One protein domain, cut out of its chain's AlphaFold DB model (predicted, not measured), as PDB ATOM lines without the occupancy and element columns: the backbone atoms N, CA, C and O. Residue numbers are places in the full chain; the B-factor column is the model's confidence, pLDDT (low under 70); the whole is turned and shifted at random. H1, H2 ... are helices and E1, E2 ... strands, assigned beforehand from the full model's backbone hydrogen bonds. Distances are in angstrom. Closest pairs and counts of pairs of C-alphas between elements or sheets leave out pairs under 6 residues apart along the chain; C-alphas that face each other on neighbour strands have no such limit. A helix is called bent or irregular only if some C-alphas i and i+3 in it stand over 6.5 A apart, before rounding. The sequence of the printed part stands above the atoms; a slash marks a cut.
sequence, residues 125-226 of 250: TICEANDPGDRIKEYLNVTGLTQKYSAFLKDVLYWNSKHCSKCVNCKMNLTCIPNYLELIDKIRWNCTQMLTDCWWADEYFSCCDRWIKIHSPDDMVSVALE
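AT A GLANCE: This is residues 125 to 226 of the 250 residues of an uncharacterized protein of Bombyx mori (UniProt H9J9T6). The model is a long, loose shape of two lobes, one holding the helices H1, H2 and H3, the other a small three-stranded sheet of E1, E3 and E2 with the short helices H4 and H5 beside it. A long loop runs out at each end: residues 158 to 179 at the helical end, of which 168 to 173 stick out, and residues 195 to 206 at the other. The printed part has 102 residues, with five named helices and three named strands in the order E1 H1 H2 H3 H4 H5 E2 E3; the sheet's order is E1 E3 E2, antiparallel. The class is mixed, helices and strands, with under half of the residues in named elements. The radius of gyration of the C-alphas is 16.0 A, and they span 53 by 28 by 22 A.

IN THESE COORDINATES: E1, residues 125 to 127, begins at C-alpha 125 (215.497, 188.245, 245.908). H1, residues 133 to 143, is 15.3 A long, and H2, residues 147 to 157, is 15.5 A long. H2 is irregular, but only just: C-alphas 148 and 151 are 6.8 A apart. H3, residues 180 to 187, begins at C-alpha 180 (223.469, 200.596, 226.708) and is 10.7 A long. H4 is residues 191 to 194 and H5 is residues 207 to 210. E2, residues 212 to 215, is 9.9 A long; E3, residues 221 to 224, is 9.7 A long and ends at C-alpha 224 (219.845, 188.997, 246.568).

HOW THE PARTS SIT: E1 and E3 are antiparallel at 159 degrees, with N 126 and O 223 at 2.9 A. E2 and E3 form a hairpin, antiparallel at 140 degrees, with N 214 and O 222 at 3.0 A. H4 and H5 touch, the C-alphas of Cys 191 and Cys 208 coming closest at 6.0 A. H4 only grazes the sheet with residues 191 to 194. H5 is only just on the sheet, with 5 pairs of C-alphas within 10 A, and only grazes it with residues 207 to 210. H1, H2 and H3 are not on the sheet. H1 and H2 touch, closest at the C-alphas of Ile 136 and Ser 150, 6.3 A, at a steep tilt of 61 degrees, opposite ways. H1 and H3 only just touch, with 3 pairs of C-alphas within 8 A, the closest those of Arg 135 and Ile 187 at 6.3 A. H2 and H3 only just touch too, with 3 such pairs, the closest those of Leu 157 and Ile 184 at 5.7 A. H3 and H4 are apart. Each O i to N i+4 pair is within hydrogen-bond range in H1 and H3, and 5 of 7 are in H2; H4 and H5 are too short for such a pair.

THE WHOLE: The two C-alphas farthest apart, those of Asn 169 and Asp 202, are 54.1 A apart. The printed part has no cut. The links H2 to H3 and H4 to H5 are long, of 22 and 12 residues. Mean pLDDT of the printed part is 70.7; residues 129 to 131, 158 to 180 and 215 to 226 are under 70.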
ATOM      1  N   THR A 125     215.243 187.441 247.099       76.69
ATOM      2  CA  THR A 125     215.497 188.245 245.908       76.69
ATOM      3  C   THR A 125     214.400 189.298 245.779       76.69
ATOM      4  O   THR A 125     213.221 188.952 245.743       76.69
ATOM      5  N   ILE A 126     214.778 190.576 245.732       74.81
ATOM      6  CA  ILE A 126     213.845 191.709 245.629       74.81
ATOM      7  C   ILE A 126     213.991 192.333 244.252       74.81
ATOM      8  O   ILE A 126     215.092 192.756 243.909       74.81
ATOM      9  N   CYS A 127     212.897 192.410 243.495       74.44
ATOM     10  CA  CYS A 127     212.886 192.943 242.136       74.44
ATOM     11  C   CYS A 127     212.000 194.209 242.073       74.44
ATOM     12  O   CYS A 127     210.959 194.266 242.727       74.44
ATOM     13  N   GLU A 128     212.405 195.232 241.311       73.38
ATOM     14  CA  GLU A 128     211.622 196.472 241.161       73.38
ATOM     15  C   GLU A 128     210.280 196.175 240.472       73.38
ATOM     16  O   GLU A 128     210.222 195.889 239.275       73.38
ATOM     17  N   ALA A 129     209.187 196.224 241.234       65.50
ATOM     18  CA  ALA A 129     207.843 196.053 240.705       65.50
ATOM     19  C   ALA A 129     207.296 197.417 240.270       65.50
ATOM     20  O   ALA A 129     206.877 198.187 241.128       65.50
ATOM     21  N   ASN A 130     207.341 197.714 238.961       57.44
ATOM     22  CA  ASN A 130     206.452 198.609 238.187       57.44
ATOM     23  C   ASN A 130     207.163 199.258 236.981       57.44
ATOM     24  O   ASN A 130     208.384 199.265 236.862       57.44
ATOM     25  N   ASP A 131     206.348 199.787 236.062       65.31
ATOM     26  CA  ASP A 131     206.751 200.496 234.845       65.31
ATOM     27  C   ASP A 131     207.749 201.639 235.157       65.31
ATOM     28  O   ASP A 131     207.372 202.590 235.846       65.31
ATOM     29  N   PRO A 132     208.980 201.636 234.602       70.12
ATOM     30  CA  PRO A 132     210.006 202.671 234.833       70.12
ATOM     31  C   PRO A 132     209.641 204.045 234.249       70.12
ATOM     32  O   PRO A 132     210.498 204.923 234.114       70.12
ATOM     33  N   GLY A 133     208.387 204.241 233.840       73.50
ATOM     34  CA  GLY A 133     207.900 205.403 233.118       73.50
ATOM     35  C   GLY A 133     208.288 206.735 233.750       73.50
ATOM     36  O   GLY A 133     208.628 207.652 233.009       73.50
ATOM     37  N   ASP A 134     208.290 206.854 235.075       81.19
ATOM     38  CA  ASP A 134     208.597 208.126 235.736       81.19
ATOM     39  C   ASP A 134     210.097 208.446 235.737       81.19
ATOM     40  O   ASP A 134     210.475 209.552 235.348       81.19
ATOM     41  N   ARG A 135     210.964 207.461 236.008       80.88
ATOM     42  CA  ARG A 135     212.428 207.631 235.901       80.88
ATOM     43  C   ARG A 135     212.878 207.839 234.461       80.88
ATOM     44  O   ARG A 135     213.793 208.613 234.194       80.88
ATOM     45  N   ILE A 136     212.201 207.204 233.506       83.06
ATOM     46  CA  ILE A 136     212.437 207.449 232.082       83.06
ATOM     47  C   ILE A 136     212.071 208.888 231.716       83.06
ATOM     48  O   ILE A 136     212.848 209.546 231.030       83.06
ATOM     49  N   LYS A 137     210.918 209.401 232.166       83.81
ATOM     50  CA  LYS A 137     210.532 210.802 231.914       83.81
ATOM     51  C   LYS A 137     211.537 211.771 232.528       83.81
ATOM     52  O   LYS A 137     211.907 212.739 231.869       83.81
ATOM     53  N   GLU A 138     211.985 211.506 233.752       84.88
ATOM     54  CA  GLU A 138     213.000 212.312 234.432       84.88
ATOM     55  C   GLU A 138     214.318 212.319 233.648       84.88
ATOM     56  O   GLU A 138     214.834 213.385 233.312       84.88
ATOM     57  N   TYR A 139     214.804 211.144 233.244       83.50
ATOM     58  CA  TYR A 139     216.013 211.016 232.435       83.50
ATOM     59  C   TYR A 139     215.899 211.758 231.095       83.50
ATOM     60  O   TYR A 139     216.825 212.469 230.697       83.50
ATOM     61  N   LEU A 140     214.761 211.642 230.403       84.25
ATOM     62  CA  LEU A 140     214.501 212.341 229.139       84.25
ATOM     63  C   LEU A 140     214.471 213.867 229.315       84.25
ATOM     64  O   LEU A 140     215.005 214.582 228.469       84.25
ATOM     65  N   ASN A 141     213.909 214.363 230.420       85.00
ATOM     66  CA  ASN A 141     213.885 215.793 230.731       85.00
ATOM     67  C   ASN A 141     215.291 216.346 231.005       85.00
ATOM     68  O   ASN A 141     215.628 217.413 230.502       85.00
ATOM     69  N   VAL A 142     216.125 215.615 231.753       84.12
ATOM     70  CA  VAL A 142     217.504 216.030 232.075       84.12
ATOM     71  C   VAL A 142     218.403 216.022 230.836       84.12
ATOM     72  O   VAL A 142     219.258 216.888 230.676       84.12
ATOM     73  N   THR A 143     218.208 215.055 229.941       80.44
ATOM     74  CA  THR A 143     219.024 214.892 228.727       80.44
ATOM     75  C   THR A 143     218.518 215.689 227.523       80.44
ATOM     76  O   THR A 143     219.212 215.759 226.508       80.44
ATOM     77  N   GLY A 144     217.320 216.281 227.600       77.00
ATOM     78  CA  GLY A 144     216.677 216.971 226.476       77.00
ATOM     79  C   GLY A 144     216.236 216.038 225.338       77.00
ATOM     80  O   GLY A 144     215.977 216.495 224.222       77.00
ATOM     81  N   LEU A 145     216.163 214.727 225.589       76.94
ATOM     82  CA  LEU A 145     215.727 213.727 224.617       76.94
ATOM     83  C   LEU A 145     214.201 213.770 224.427       76.94
ATOM     84  O   LEU A 145     213.423 214.068 225.330       76.94
ATOM     85  N   THR A 146     213.738 213.447 223.218       77.00
ATOM     86  CA  THR A 146     212.304 213.491 222.892       77.00
ATOM     87  C   THR A 146     211.525 212.377 223.603       77.00
ATOM     88  O   THR A 146     211.956 211.228 223.639       77.00
ATOM     89  N   GLN A 147     210.293 212.660 224.040       76.31
ATOM     90  CA  GLN A 147     209.383 211.679 224.669       76.31
ATOM     91  C   GLN A 147     209.095 210.423 223.816       76.31
ATOM     92  O   GLN A 147     208.671 209.395 224.340       76.31
ATOM     93  N   LYS A 148     209.389 210.462 222.509       72.12
ATOM     94  CA  LYS A 148     209.313 209.315 221.587       72.12
ATOM     95  C   LYS A 148     210.267 208.168 221.954       72.12
ATOM     96  O   LYS A 148     209.995 207.030 221.587       72.12
ATOM     97  N   TYR A 149     211.342 208.451 222.689       75.31
ATOM     98  CA  TYR A 149     212.302 207.443 223.148       75.31
ATOM     99  C   TYR A 149     211.830 206.672 224.383       75.31
ATOM    100  O   TYR A 149     212.424 205.653 224.712       75.31
ATOM    101  N   SER A 150     210.755 207.105 225.049       77.25
ATOM    102  CA  SER A 150     210.273 206.470 226.280       77.25
ATOM    103  C   SER A 150     209.900 204.997 226.092       77.25
ATOM    104  O   SER A 150     210.293 204.171 226.905       77.25
ATOM    105  N   ALA A 151     209.216 204.648 224.998       75.12
ATOM    106  CA  ALA A 151     208.862 203.262 224.685       75.12
ATOM    107  C   ALA A 151     210.104 202.392 224.436       75.12
ATOM    108  O   ALA A 151     210.215 201.304 224.988       75.12
ATOM    109  N   PHE A 152     211.077 202.913 223.681       75.25
ATOM    110  CA  PHE A 152     212.346 202.223 223.443       75.25
ATOM    111  C   PHE A 152     213.142 202.022 224.738       75.25
ATOM    112  O   PHE A 152     213.660 200.941 224.982       75.25
ATOM    113  N   LEU A 153     213.211 203.044 225.595       77.38
ATOM    114  CA  LEU A 153     213.897 202.941 226.881       77.38
ATOM    115  C   LEU A 153     213.221 201.919 227.795       77.38
ATOM    116  O   LEU A 153     213.928 201.143 228.422       77.38
ATOM    117  N   LYS A 154     211.884 201.852 227.827       76.75
ATOM    118  CA  LYS A 154     211.160 200.800 228.563       76.75
ATOM    119  C   LYS A 154     211.543 199.405 228.075       76.75
ATOM    120  O   LYS A 154     211.816 198.534 228.896       76.75
ATOM    121  N   ASP A 155     211.618 199.223 226.759       73.12
ATOM    122  CA  ASP A 155     211.975 197.939 226.156       73.12
ATOM    123  C   ASP A 155     213.430 197.540 226.438       73.12
ATOM    124  O   ASP A 155     213.702 196.362 226.647       73.12
ATOM    125  N   VAL A 156     214.359 198.504 226.471       73.19
ATOM    126  CA  VAL A 156     215.789 198.267 226.743       73.19
ATOM    127  C   VAL A 156     216.073 198.087 228.238       73.19
ATOM    128  O   VAL A 156     216.965 197.326 228.599       73.19
ATOM    129  N   LEU A 157     215.331 198.764 229.119       74.12
ATOM    130  CA  LEU A 157     215.586 198.757 230.563       74.12
ATOM    131  C   LEU A 157     215.168 197.478 231.267       74.12
ATOM    132  O   LEU A 157     215.754 197.174 232.299       74.12
ATOM    133  N   TYR A 158     214.185 196.753 230.747       68.88
ATOM    134  CA  TYR A 158     213.705 195.489 231.321       68.88
ATOM    135  C   TYR A 158     213.539 194.402 230.259       68.88
ATOM    136  O   TYR A 158     212.709 193.518 230.421       68.88
ATOM    137  N   TRP A 159     214.292 194.522 229.158       62.66
ATOM    138  CA  TRP A 159     214.333 193.594 228.024       62.66
ATOM    139  C   TRP A 159     213.020 192.842 227.786       62.66
ATOM    140  O   TRP A 159     212.837 191.676 228.140       62.66
ATOM    141  N   ASN A 160     212.066 193.507 227.143       60.25
ATOM    142  CA  ASN A 160     210.834 192.821 226.791       60.25
ATOM    143  C   ASN A 160     211.035 192.031 225.489       60.25
ATOM    144  O   ASN A 160     211.044 192.599 224.390       60.25
ATOM    145  N   SER A 161     211.148 190.706 225.607       53.84
ATOM    146  CA  SER A 161     211.299 189.785 224.471       53.84
ATOM    147  C   SER A 161     210.193 189.930 223.411       53.84
ATOM    148  O   SER A 161     210.420 189.628 222.241       53.84
ATOM    149  N   LYS A 162     209.015 190.470 223.769       53.66
ATOM    150  CA  LYS A 162     207.908 190.741 222.833       53.66
ATOM    151  C   LYS A 162     208.089 192.017 222.005       53.66
ATOM    152  O   LYS A 162     207.477 192.134 220.943       53.66
ATOM    153  N   HIS A 163     208.900 192.973 222.458       51.66
ATOM    154  CA  HIS A 163     209.053 194.286 221.815       51.66
ATOM    155  C   HIS A 163     210.408 194.479 221.120       51.66
ATOM    156  O   HIS A 163     210.506 195.269 220.177       51.66
ATOM    157  N   CYS A 164     211.416 193.673 221.465       52.59
ATOM    158  CA  CYS A 164     212.743 193.730 220.847       52.59
ATOM    159  C   CYS A 164     212.840 193.058 219.455       52.59
ATOM    160  O   CYS A 164     213.930 192.819 218.948       52.59
ATOM    161  N   SER A 165     211.720 192.802 218.762       47.44
ATOM    162  CA  SER A 165     211.763 192.397 217.341       47.44
ATOM    163  C   SER A 165     212.120 193.557 216.397       47.44
ATOM    164  O   SER A 165     212.417 193.346 215.221       47.44
ATOM    165  N   LYS A 166     212.114 194.800 216.902       48.53
ATOM    166  CA  LYS A 166     212.373 196.021 216.121       48.53
ATOM    167  C   LYS A 166     213.846 196.446 216.072       48.53
ATOM    168  O   LYS A 166     214.179 197.329 215.284       48.53
ATOM    169  N   CYS A 167     214.733 195.803 216.834       52.84
ATOM    170  CA  CYS A 167     216.175 196.095 216.839       52.84
ATOM    171  C   CYS A 167     216.956 195.463 215.671       52.84
ATOM    172  O   CYS A 167     218.182 195.477 215.671       52.84
ATOM    173  N   VAL A 168     216.270 194.936 214.652       53.00
ATOM    174  CA  VAL A 168     216.914 194.343 213.466       53.00
ATOM    175  C   VAL A 168     217.426 195.419 212.491       53.00
ATOM    176  O   VAL A 168     218.410 195.195 211.795       53.00
ATOM    177  N   ASN A 169     216.823 196.616 212.479       52.09
ATOM    178  CA  ASN A 169     217.242 197.738 211.629       52.09
ATOM    179  C   ASN A 169     217.667 198.938 212.480       52.09
ATOM    180  O   ASN A 169     216.847 199.771 212.873       52.09
ATOM    181  N   CYS A 170     218.967 199.037 212.746       54.84
ATOM    182  CA  CYS A 170     219.521 200.089 213.581       54.84
ATOM    183  C   CYS A 170     220.223 201.180 212.770       54.84
ATOM    184  O   CYS A 170     221.098 200.894 211.955       54.84
ATOM    185  N   LYS A 171     219.887 202.448 213.024       56.00
ATOM    186  CA  LYS A 171     220.716 203.588 212.622       56.00
ATOM    187  C   LYS A 171     221.561 203.984 213.829       56.00
ATOM    188  O   LYS A 171     221.016 204.381 214.863       56.00
ATOM    189  N   MET A 172     222.882 203.858 213.702       52.09
ATOM    190  CA  MET A 172     223.830 204.326 214.719       52.09
ATOM    191  C   MET A 172     223.542 205.796 215.057       52.09
ATOM    192  O   MET A 172     223.291 206.590 214.151       52.09
ATOM    193  N   ASN A 173     223.529 206.135 216.351       52.12
ATOM    194  CA  ASN A 173     223.192 207.461 216.901       52.12
ATOM    195  C   ASN A 173     221.714 207.896 216.801       52.12
ATOM    196  O   ASN A 173     221.388 209.010 217.203       52.12
ATOM    197  N   LEU A 174     220.813 207.042 216.301       55.69
ATOM    198  CA  LEU A 174     219.363 207.292 216.312       55.69
ATOM    199  C   LEU A 174     218.573 206.208 217.045       55.69
ATOM    200  O   LEU A 174     217.670 206.542 217.805       55.69
ATOM    201  N   THR A 175     218.885 204.933 216.807       56.38
ATOM    202  CA  THR A 175     218.219 203.786 217.453       56.38
ATOM    203  C   THR A 175     219.194 202.848 218.159       56.38
ATOM    204  O   THR A 175     218.787 202.136 219.069       56.38
ATOM    205  N   CYS A 176     220.481 202.883 217.797       57.44
ATOM    206  CA  CYS A 176     221.535 202.148 218.494       57.44
ATOM    207  C   CYS A 176     222.312 203.096 219.392       57.44
ATOM    208  O   CYS A 176     222.986 204.006 218.899       57.44
ATOM    209  N   ILE A 177     222.202 202.861 220.697       57.69
ATOM    210  CA  ILE A 177     222.951 203.575 221.723       57.69
ATOM    211  C   ILE A 177     224.212 202.750 222.030       57.69
ATOM    212  O   ILE A 177     224.080 201.600 222.456       57.69
ATOM    213  N   PRO A 178     225.426 203.286 221.804       55.22
ATOM    214  CA  PRO A 178     226.641 202.652 222.307       55.22
ATOM    215  C   PRO A 178     226.622 202.663 223.844       55.22
ATOM    216  O   PRO A 178     226.161 203.628 224.447       55.22
ATOM    217  N   ASN A 179     227.113 201.594 224.478       64.19
ATOM    218  CA  ASN A 179     227.146 201.427 225.941       64.19
ATOM    219  C   ASN A 179     225.765 201.474 226.623       64.19
ATOM    220  O   ASN A 179     225.566 202.148 227.632       64.19
ATOM    221  N   TYR A 180     224.802 200.707 226.103       69.75
ATOM    222  CA  TYR A 180     223.469 200.596 226.708       69.75
ATOM    223  C   TYR A 180     223.501 200.128 228.181       69.75
ATOM    224  O   TYR A 180     222.622 200.505 228.946       69.75
ATOM    225  N   LEU A 181     224.525 199.378 228.605       72.00
ATOM    226  CA  LEU A 181     224.714 198.979 230.006       72.00
ATOM    227  C   LEU A 181     224.885 200.190 230.942       72.00
ATOM    228  O   LEU A 181     224.235 200.260 231.981       72.00
ATOM    229  N   GLU A 182     225.669 201.195 230.540       75.75
ATOM    230  CA  GLU A 182     225.858 202.423 231.329       75.75
ATOM    231  C   GLU A 182     224.573 203.257 231.411       75.75
ATOM    232  O   GLU A 182     224.301 203.924 232.411       75.75
ATOM    233  N   LEU A 183     223.771 203.232 230.345       76.00
ATOM    234  CA  LEU A 183     222.458 203.872 230.310       76.00
ATOM    235  C   LEU A 183     221.484 203.180 231.270       76.00
ATOM    236  O   LEU A 183     220.778 203.841 232.032       76.00
ATOM    237  N   ILE A 184     221.468 201.850 231.233       76.88
ATOM    238  CA  ILE A 184     220.652 200.998 232.091       76.88
ATOM    239  C   ILE A 184     220.967 201.265 233.570       76.88
ATOM    240  O   ILE A 184     220.044 201.456 234.362       76.88
ATOM    241  N   ASP A 185     222.248 201.352 233.933       78.25
ATOM    242  CA  ASP A 185     222.680 201.613 235.311       78.25
ATOM    243  C   ASP A 185     222.303 203.009 235.823       78.25
ATOM    244  O   ASP A 185     222.076 203.175 237.019       78.25
ATOM    245  N   LYS A 186     222.180 204.009 234.942       80.94
ATOM    246  CA  LYS A 186     221.744 205.361 235.328       80.94
ATOM    247  C   LYS A 186     220.244 205.461 235.578       80.94
ATOM    248  O   LYS A 186     219.818 206.235 236.433       80.94
ATOM    249  N   ILE A 187     219.441 204.739 234.796       80.88
ATOM    250  CA  ILE A 187     217.981 204.849 234.879       80.88
ATOM    251  C   ILE A 187     217.414 203.913 235.953       80.88
ATOM    252  O   ILE A 187     216.471 204.310 236.630       80.88
ATOM    253  N   ARG A 188     217.978 202.712 236.139       79.31
ATOM    254  CA  ARG A 188     217.543 201.752 237.173       79.31
ATOM    255  C   ARG A 188     217.830 202.261 238.590       79.31
ATOM    256  O   ARG A 188     218.668 203.140 238.797       79.31
ATOM    257  N   TRP A 189     217.132 201.702 239.578       77.94
ATOM    258  CA  TRP A 189     217.411 201.996 240.983       77.94
ATOM    259  C   TRP A 189     218.789 201.486 241.396       77.94
ATOM    260  O   TRP A 189     219.212 200.381 241.043       77.94
ATOM    261  N   ASN A 190     219.478 202.304 242.186       79.31
ATOM    262  CA  ASN A 190     220.670 201.874 242.902       79.31
ATOM    263  C   ASN A 190     220.268 201.139 244.182       79.31
ATOM    264  O   ASN A 190     219.214 201.414 244.752       79.31
ATOM    265  N   CYS A 191     221.139 200.254 244.671       79.19
ATOM    266  CA  CYS A 191     220.878 199.483 245.888       79.19
ATOM    267  C   CYS A 191     220.510 200.381 247.086       79.19
ATOM    268  O   CYS A 191     219.526 200.108 247.758       79.19
ATOM    269  N   THR A 192     221.212 201.502 247.281       82.19
ATOM    270  CA  THR A 192     220.943 202.455 248.376       82.19
ATOM    271  C   THR A 192     219.619 203.202 248.241       82.19
ATOM    272  O   THR A 192     219.089 203.701 249.225       82.19
ATOM    273  N   GLN A 193     219.098 203.323 247.017       80.25
ATOM    274  CA  GLN A 193     217.780 203.903 246.780       80.25
ATOM    275  C   GLN A 193     216.700 202.858 247.050       80.25
ATOM    276  O   GLN A 193     215.654 203.190 247.588       80.25
ATOM    277  N   MET A 194     216.952 201.607 246.660       78.50
ATOM    278  CA  MET A 194     215.976 200.523 246.746       78.50
ATOM    279  C   MET A 194     215.852 199.957 248.166       78.50
ATOM    280  O   MET A 194     214.780 199.505 248.550       78.50
ATOM    281  N   LEU A 195     216.946 199.978 248.931       83.62
ATOM    282  CA  LEU A 195     217.060 199.419 250.273       83.62
ATOM    283  C   LEU A 195     217.724 200.456 251.192       83.62
ATOM    284  O   LEU A 195     218.889 200.806 250.993       83.62
ATOM    285  N   THR A 196     216.987 200.939 252.194       82.69
ATOM    286  CA  THR A 196     217.462 201.964 253.144       82.69
ATOM    287  C   THR A 196     217.707 201.403 254.544       82.69
ATOM    288  O   THR A 196     218.746 201.679 255.142       82.69
ATOM    289  N   ASP A 197     216.787 200.574 255.046       86.69
ATOM    290  CA  ASP A 197     216.759 200.121 256.439       86.69
ATOM    291  C   ASP A 197     216.830 198.591 256.530       86.69
ATOM    292  O   ASP A 197     215.812 197.905 256.618       86.69
ATOM    293  N   CYS A 198     218.049 198.043 256.502       84.31
ATOM    294  CA  CYS A 198     218.279 196.600 256.574       84.31
ATOM    295  C   CYS A 198     218.633 196.131 257.987       84.31
ATOM    296  O   CYS A 198     219.600 196.591 258.596       84.31
ATOM    297  N   TRP A 199     217.861 195.161 258.474       85.19
ATOM    298  CA  TRP A 199     218.002 194.578 259.804       85.19
ATOM    299  C   TRP A 199     217.966 193.055 259.713       85.19
ATOM    300  O   TRP A 199     217.176 192.488 258.958       85.19
ATOM    301  N   TRP A 200     218.826 192.386 260.473       82.19
ATOM    302  CA  TRP A 200     218.859 190.933 260.581       82.19
ATOM    303  C   TRP A 200     219.039 190.537 262.043       82.19
ATOM    304  O   TRP A 200     220.040 190.900 262.646       82.19
ATOM    305  N   ALA A 201     218.079 189.797 262.609       82.62
ATOM    306  CA  ALA A 201     218.106 189.383 264.019       82.62
ATOM    307  C   ALA A 201     218.383 190.552 264.996       82.62
ATOM    308  O   ALA A 201     219.227 190.445 265.881       82.62
ATOM    309  N   ASP A 202     217.680 191.675 264.794       85.19
ATOM    310  CA  ASP A 202     217.836 192.940 265.536       85.19
ATOM    311  C   ASP A 202     219.207 193.637 265.380       85.19
ATOM    312  O   ASP A 202     219.476 194.641 266.039       85.19
ATOM    313  N   GLU A 203     220.058 193.168 264.465       85.50
ATOM    314  CA  GLU A 203     221.323 193.806 264.103       85.50
ATOM    315  C   GLU A 203     221.172 194.601 262.797       85.50
ATOM    316  O   GLU A 203     220.772 194.066 261.757       85.50
ATOM    317  N   TYR A 204     221.498 195.894 262.847       88.44
ATOM    318  CA  TYR A 204     221.532 196.746 261.661       88.44
ATOM    319  C   TYR A 204     222.762 196.433 260.806       88.44
ATOM    320  O   TYR A 204     223.876 196.330 261.324       88.44
ATOM    321  N   PHE A 205     222.582 196.354 259.488       87.06
ATOM    322  CA  PHE A 205     223.687 196.193 258.545       87.06
ATOM    323  C   PHE A 205     223.511 197.082 257.311       87.06
ATOM    324  O   PHE A 205     222.395 197.407 256.906       87.06
ATOM    325  N   SER A 206     224.630 197.451 256.679       86.56
ATOM    326  CA  SER A 206     224.612 198.143 255.387       86.56
ATOM    327  C   SER A 206     223.994 197.222 254.340       86.56
ATOM    328  O   SER A 206     224.547 196.164 254.034       86.56
ATOM    329  N   CYS A 207     222.845 197.623 253.789       84.69
ATOM    330  CA  CYS A 207     222.120 196.833 252.799       84.69
ATOM    331  C   CYS A 207     223.060 196.360 251.682       84.69
ATOM    332  O   CYS A 207     223.206 195.166 251.445       84.69
ATOM    333  N   CYS A 208     223.784 197.285 251.058       84.50
ATOM    334  CA  CYS A 208     224.570 197.004 249.859       84.50
ATOM    335  C   CYS A 208     225.862 196.212 250.098       84.50
ATOM    336  O   CYS A 208     226.549 195.896 249.131       84.50
ATOM    337  N   ASP A 209     226.174 195.862 251.350       84.94
ATOM    338  CA  ASP A 209     227.309 194.995 251.678       84.94
ATOM    339  C   ASP A 209     226.936 193.513 251.534       84.94
ATOM    340  O   ASP A 209     227.769 192.698 251.149       84.94
ATOM    341  N   ARG A 210     225.676 193.159 251.834       79.88
ATOM    342  CA  ARG A 210     225.168 191.773 251.759       79.88
ATOM    343  C   ARG A 210     224.251 191.528 250.568       79.88
ATOM    344  O   ARG A 210     224.066 190.392 250.147       79.88
ATOM    345  N   TRP A 211     223.648 192.594 250.061       80.75
ATOM    346  CA  TRP A 211     222.692 192.555 248.972       80.75
ATOM    347  C   TRP A 211     223.413 192.823 247.649       80.75
ATOM    348  O   TRP A 211     223.899 193.927 247.399       80.75
ATOM    349  N   ILE A 212     223.475 191.812 246.783       79.25
ATOM    350  CA  ILE A 212     224.206 191.887 245.511       79.25
ATOM    351  C   ILE A 212     223.228 192.134 244.366       79.25
ATOM    352  O   ILE A 212     222.198 191.468 244.261       79.25
ATOM    353  N   LYS A 213     223.567 193.078 243.481       75.19
ATOM    354  CA  LYS A 213     222.822 193.329 242.244       75.19
ATOM    355  C   LYS A 213     223.035 192.167 241.273       75.19
ATOM    356  O   LYS A 213     224.159 191.938 240.831       75.19
ATOM    357  N   ILE A 214     221.960 191.479 240.901       71.44
ATOM    358  CA  ILE A 214     221.994 190.396 239.914       71.44
ATOM    359  C   ILE A 214     221.295 190.852 238.629       71.44
ATOM    360  O   ILE A 214     220.259 191.519 238.662       71.44
ATOM    361  N   HIS A 215     221.881 190.486 237.488       64.75
ATOM    362  CA  HIS A 215     221.263 190.612 236.172       64.75
ATOM    363  C   HIS A 215     220.747 189.230 235.750       64.75
ATOM    364  O   HIS A 215     221.538 188.326 235.490       64.75
ATOM    365  N   SER A 216     219.425 189.047 235.762       54.06
ATOM    366  CA  SER A 216     218.767 187.801 235.345       54.06
ATOM    367  C   SER A 216     218.386 187.863 233.856       54.06
ATOM    368  O   SER A 216     218.033 188.948 233.395       54.06
ATOM    369  N   PRO A 217     218.416 186.740 233.108       47.25
ATOM    370  CA  PRO A 217     218.043 186.687 231.686       47.25
ATOM    371  C   PRO A 217     216.582 187.063 231.369       47.25
ATOM    372  O   PRO A 217     216.289 187.337 230.210       47.25
ATOM    373  N   ASP A 218     215.700 187.118 232.377       49.66
ATOM    374  CA  ASP A 218     214.332 187.668 232.276       49.66
ATOM    375  C   ASP A 218     214.187 189.036 232.986       49.66
ATOM    376  O   ASP A 218     213.099 189.433 233.398       49.66
ATOM    377  N   ASP A 219     215.300 189.756 233.146       53.91
ATOM    378  CA  ASP A 219     215.349 191.211 233.294       53.91
ATOM    379  C   ASP A 219     214.433 191.854 234.347       53.91
ATOM    380  O   ASP A 219     213.587 192.705 234.076       53.91
ATOM    381  N   MET A 220     214.728 191.565 235.612       48.06
ATOM    382  CA  MET A 220     214.451 192.500 236.701       48.06
ATOM    383  C   MET A 220     215.736 192.687 237.504       48.06
ATOM    384  O   MET A 220     216.468 191.723 237.737       48.06
ATOM    385  N   VAL A 221     216.046 193.929 237.903       51.03
ATOM    386  CA  VAL A 221     217.140 194.167 238.854       51.03
ATOM    387  C   VAL A 221     216.711 193.541 240.151       51.03
ATOM    388  O   VAL A 221     215.762 194.005 240.776       51.03
ATOM    389  N   SER A 222     217.391 192.465 240.496       54.47
ATOM    390  CA  SER A 222     217.033 191.658 241.629       54.47
ATOM    391  C   SER A 222     218.189 191.748 242.605       54.47
ATOM    392  O   SER A 222     219.318 191.395 242.247       54.47
ATOM    393  N   VAL A 223     217.952 192.282 243.792       56.59
ATOM    394  CA  VAL A 223     218.991 192.290 244.811       56.59
ATOM    395  C   VAL A 223     218.818 191.027 245.637       56.59
ATOM    396  O   VAL A 223     217.689 190.726 246.014       56.59
ATOM    397  N   ALA A 224     219.895 190.269 245.851       56.97
ATOM    398  CA  ALA A 224     219.845 188.997 246.568       56.97
ATOM    399  C   ALA A 224     220.696 189.004 247.840       56.97
ATOM    400  O   ALA A 224     221.833 189.476 247.814       56.97
ATOM    401  N   LEU A 225     220.146 188.439 248.916       55.38
ATOM    402  CA  LEU A 225     220.900 188.017 250.097       55.38
ATOM    403  C   LEU A 225     221.508 186.630 249.816       55.38
ATOM    404  O   LEU A 225     220.879 185.832 249.124       55.38
ATOM    405  N   GLU A 226     222.727 186.370 250.294       48.62
ATOM    406  CA  GLU A 226     223.554 185.193 249.965       48.62
ATOM    407  C   GLU A 226     222.767 183.867 249.772       48.62
ATOM    408  O   GLU A 226     221.922 183.514 250.592       48.62
TER     409      GLU A 226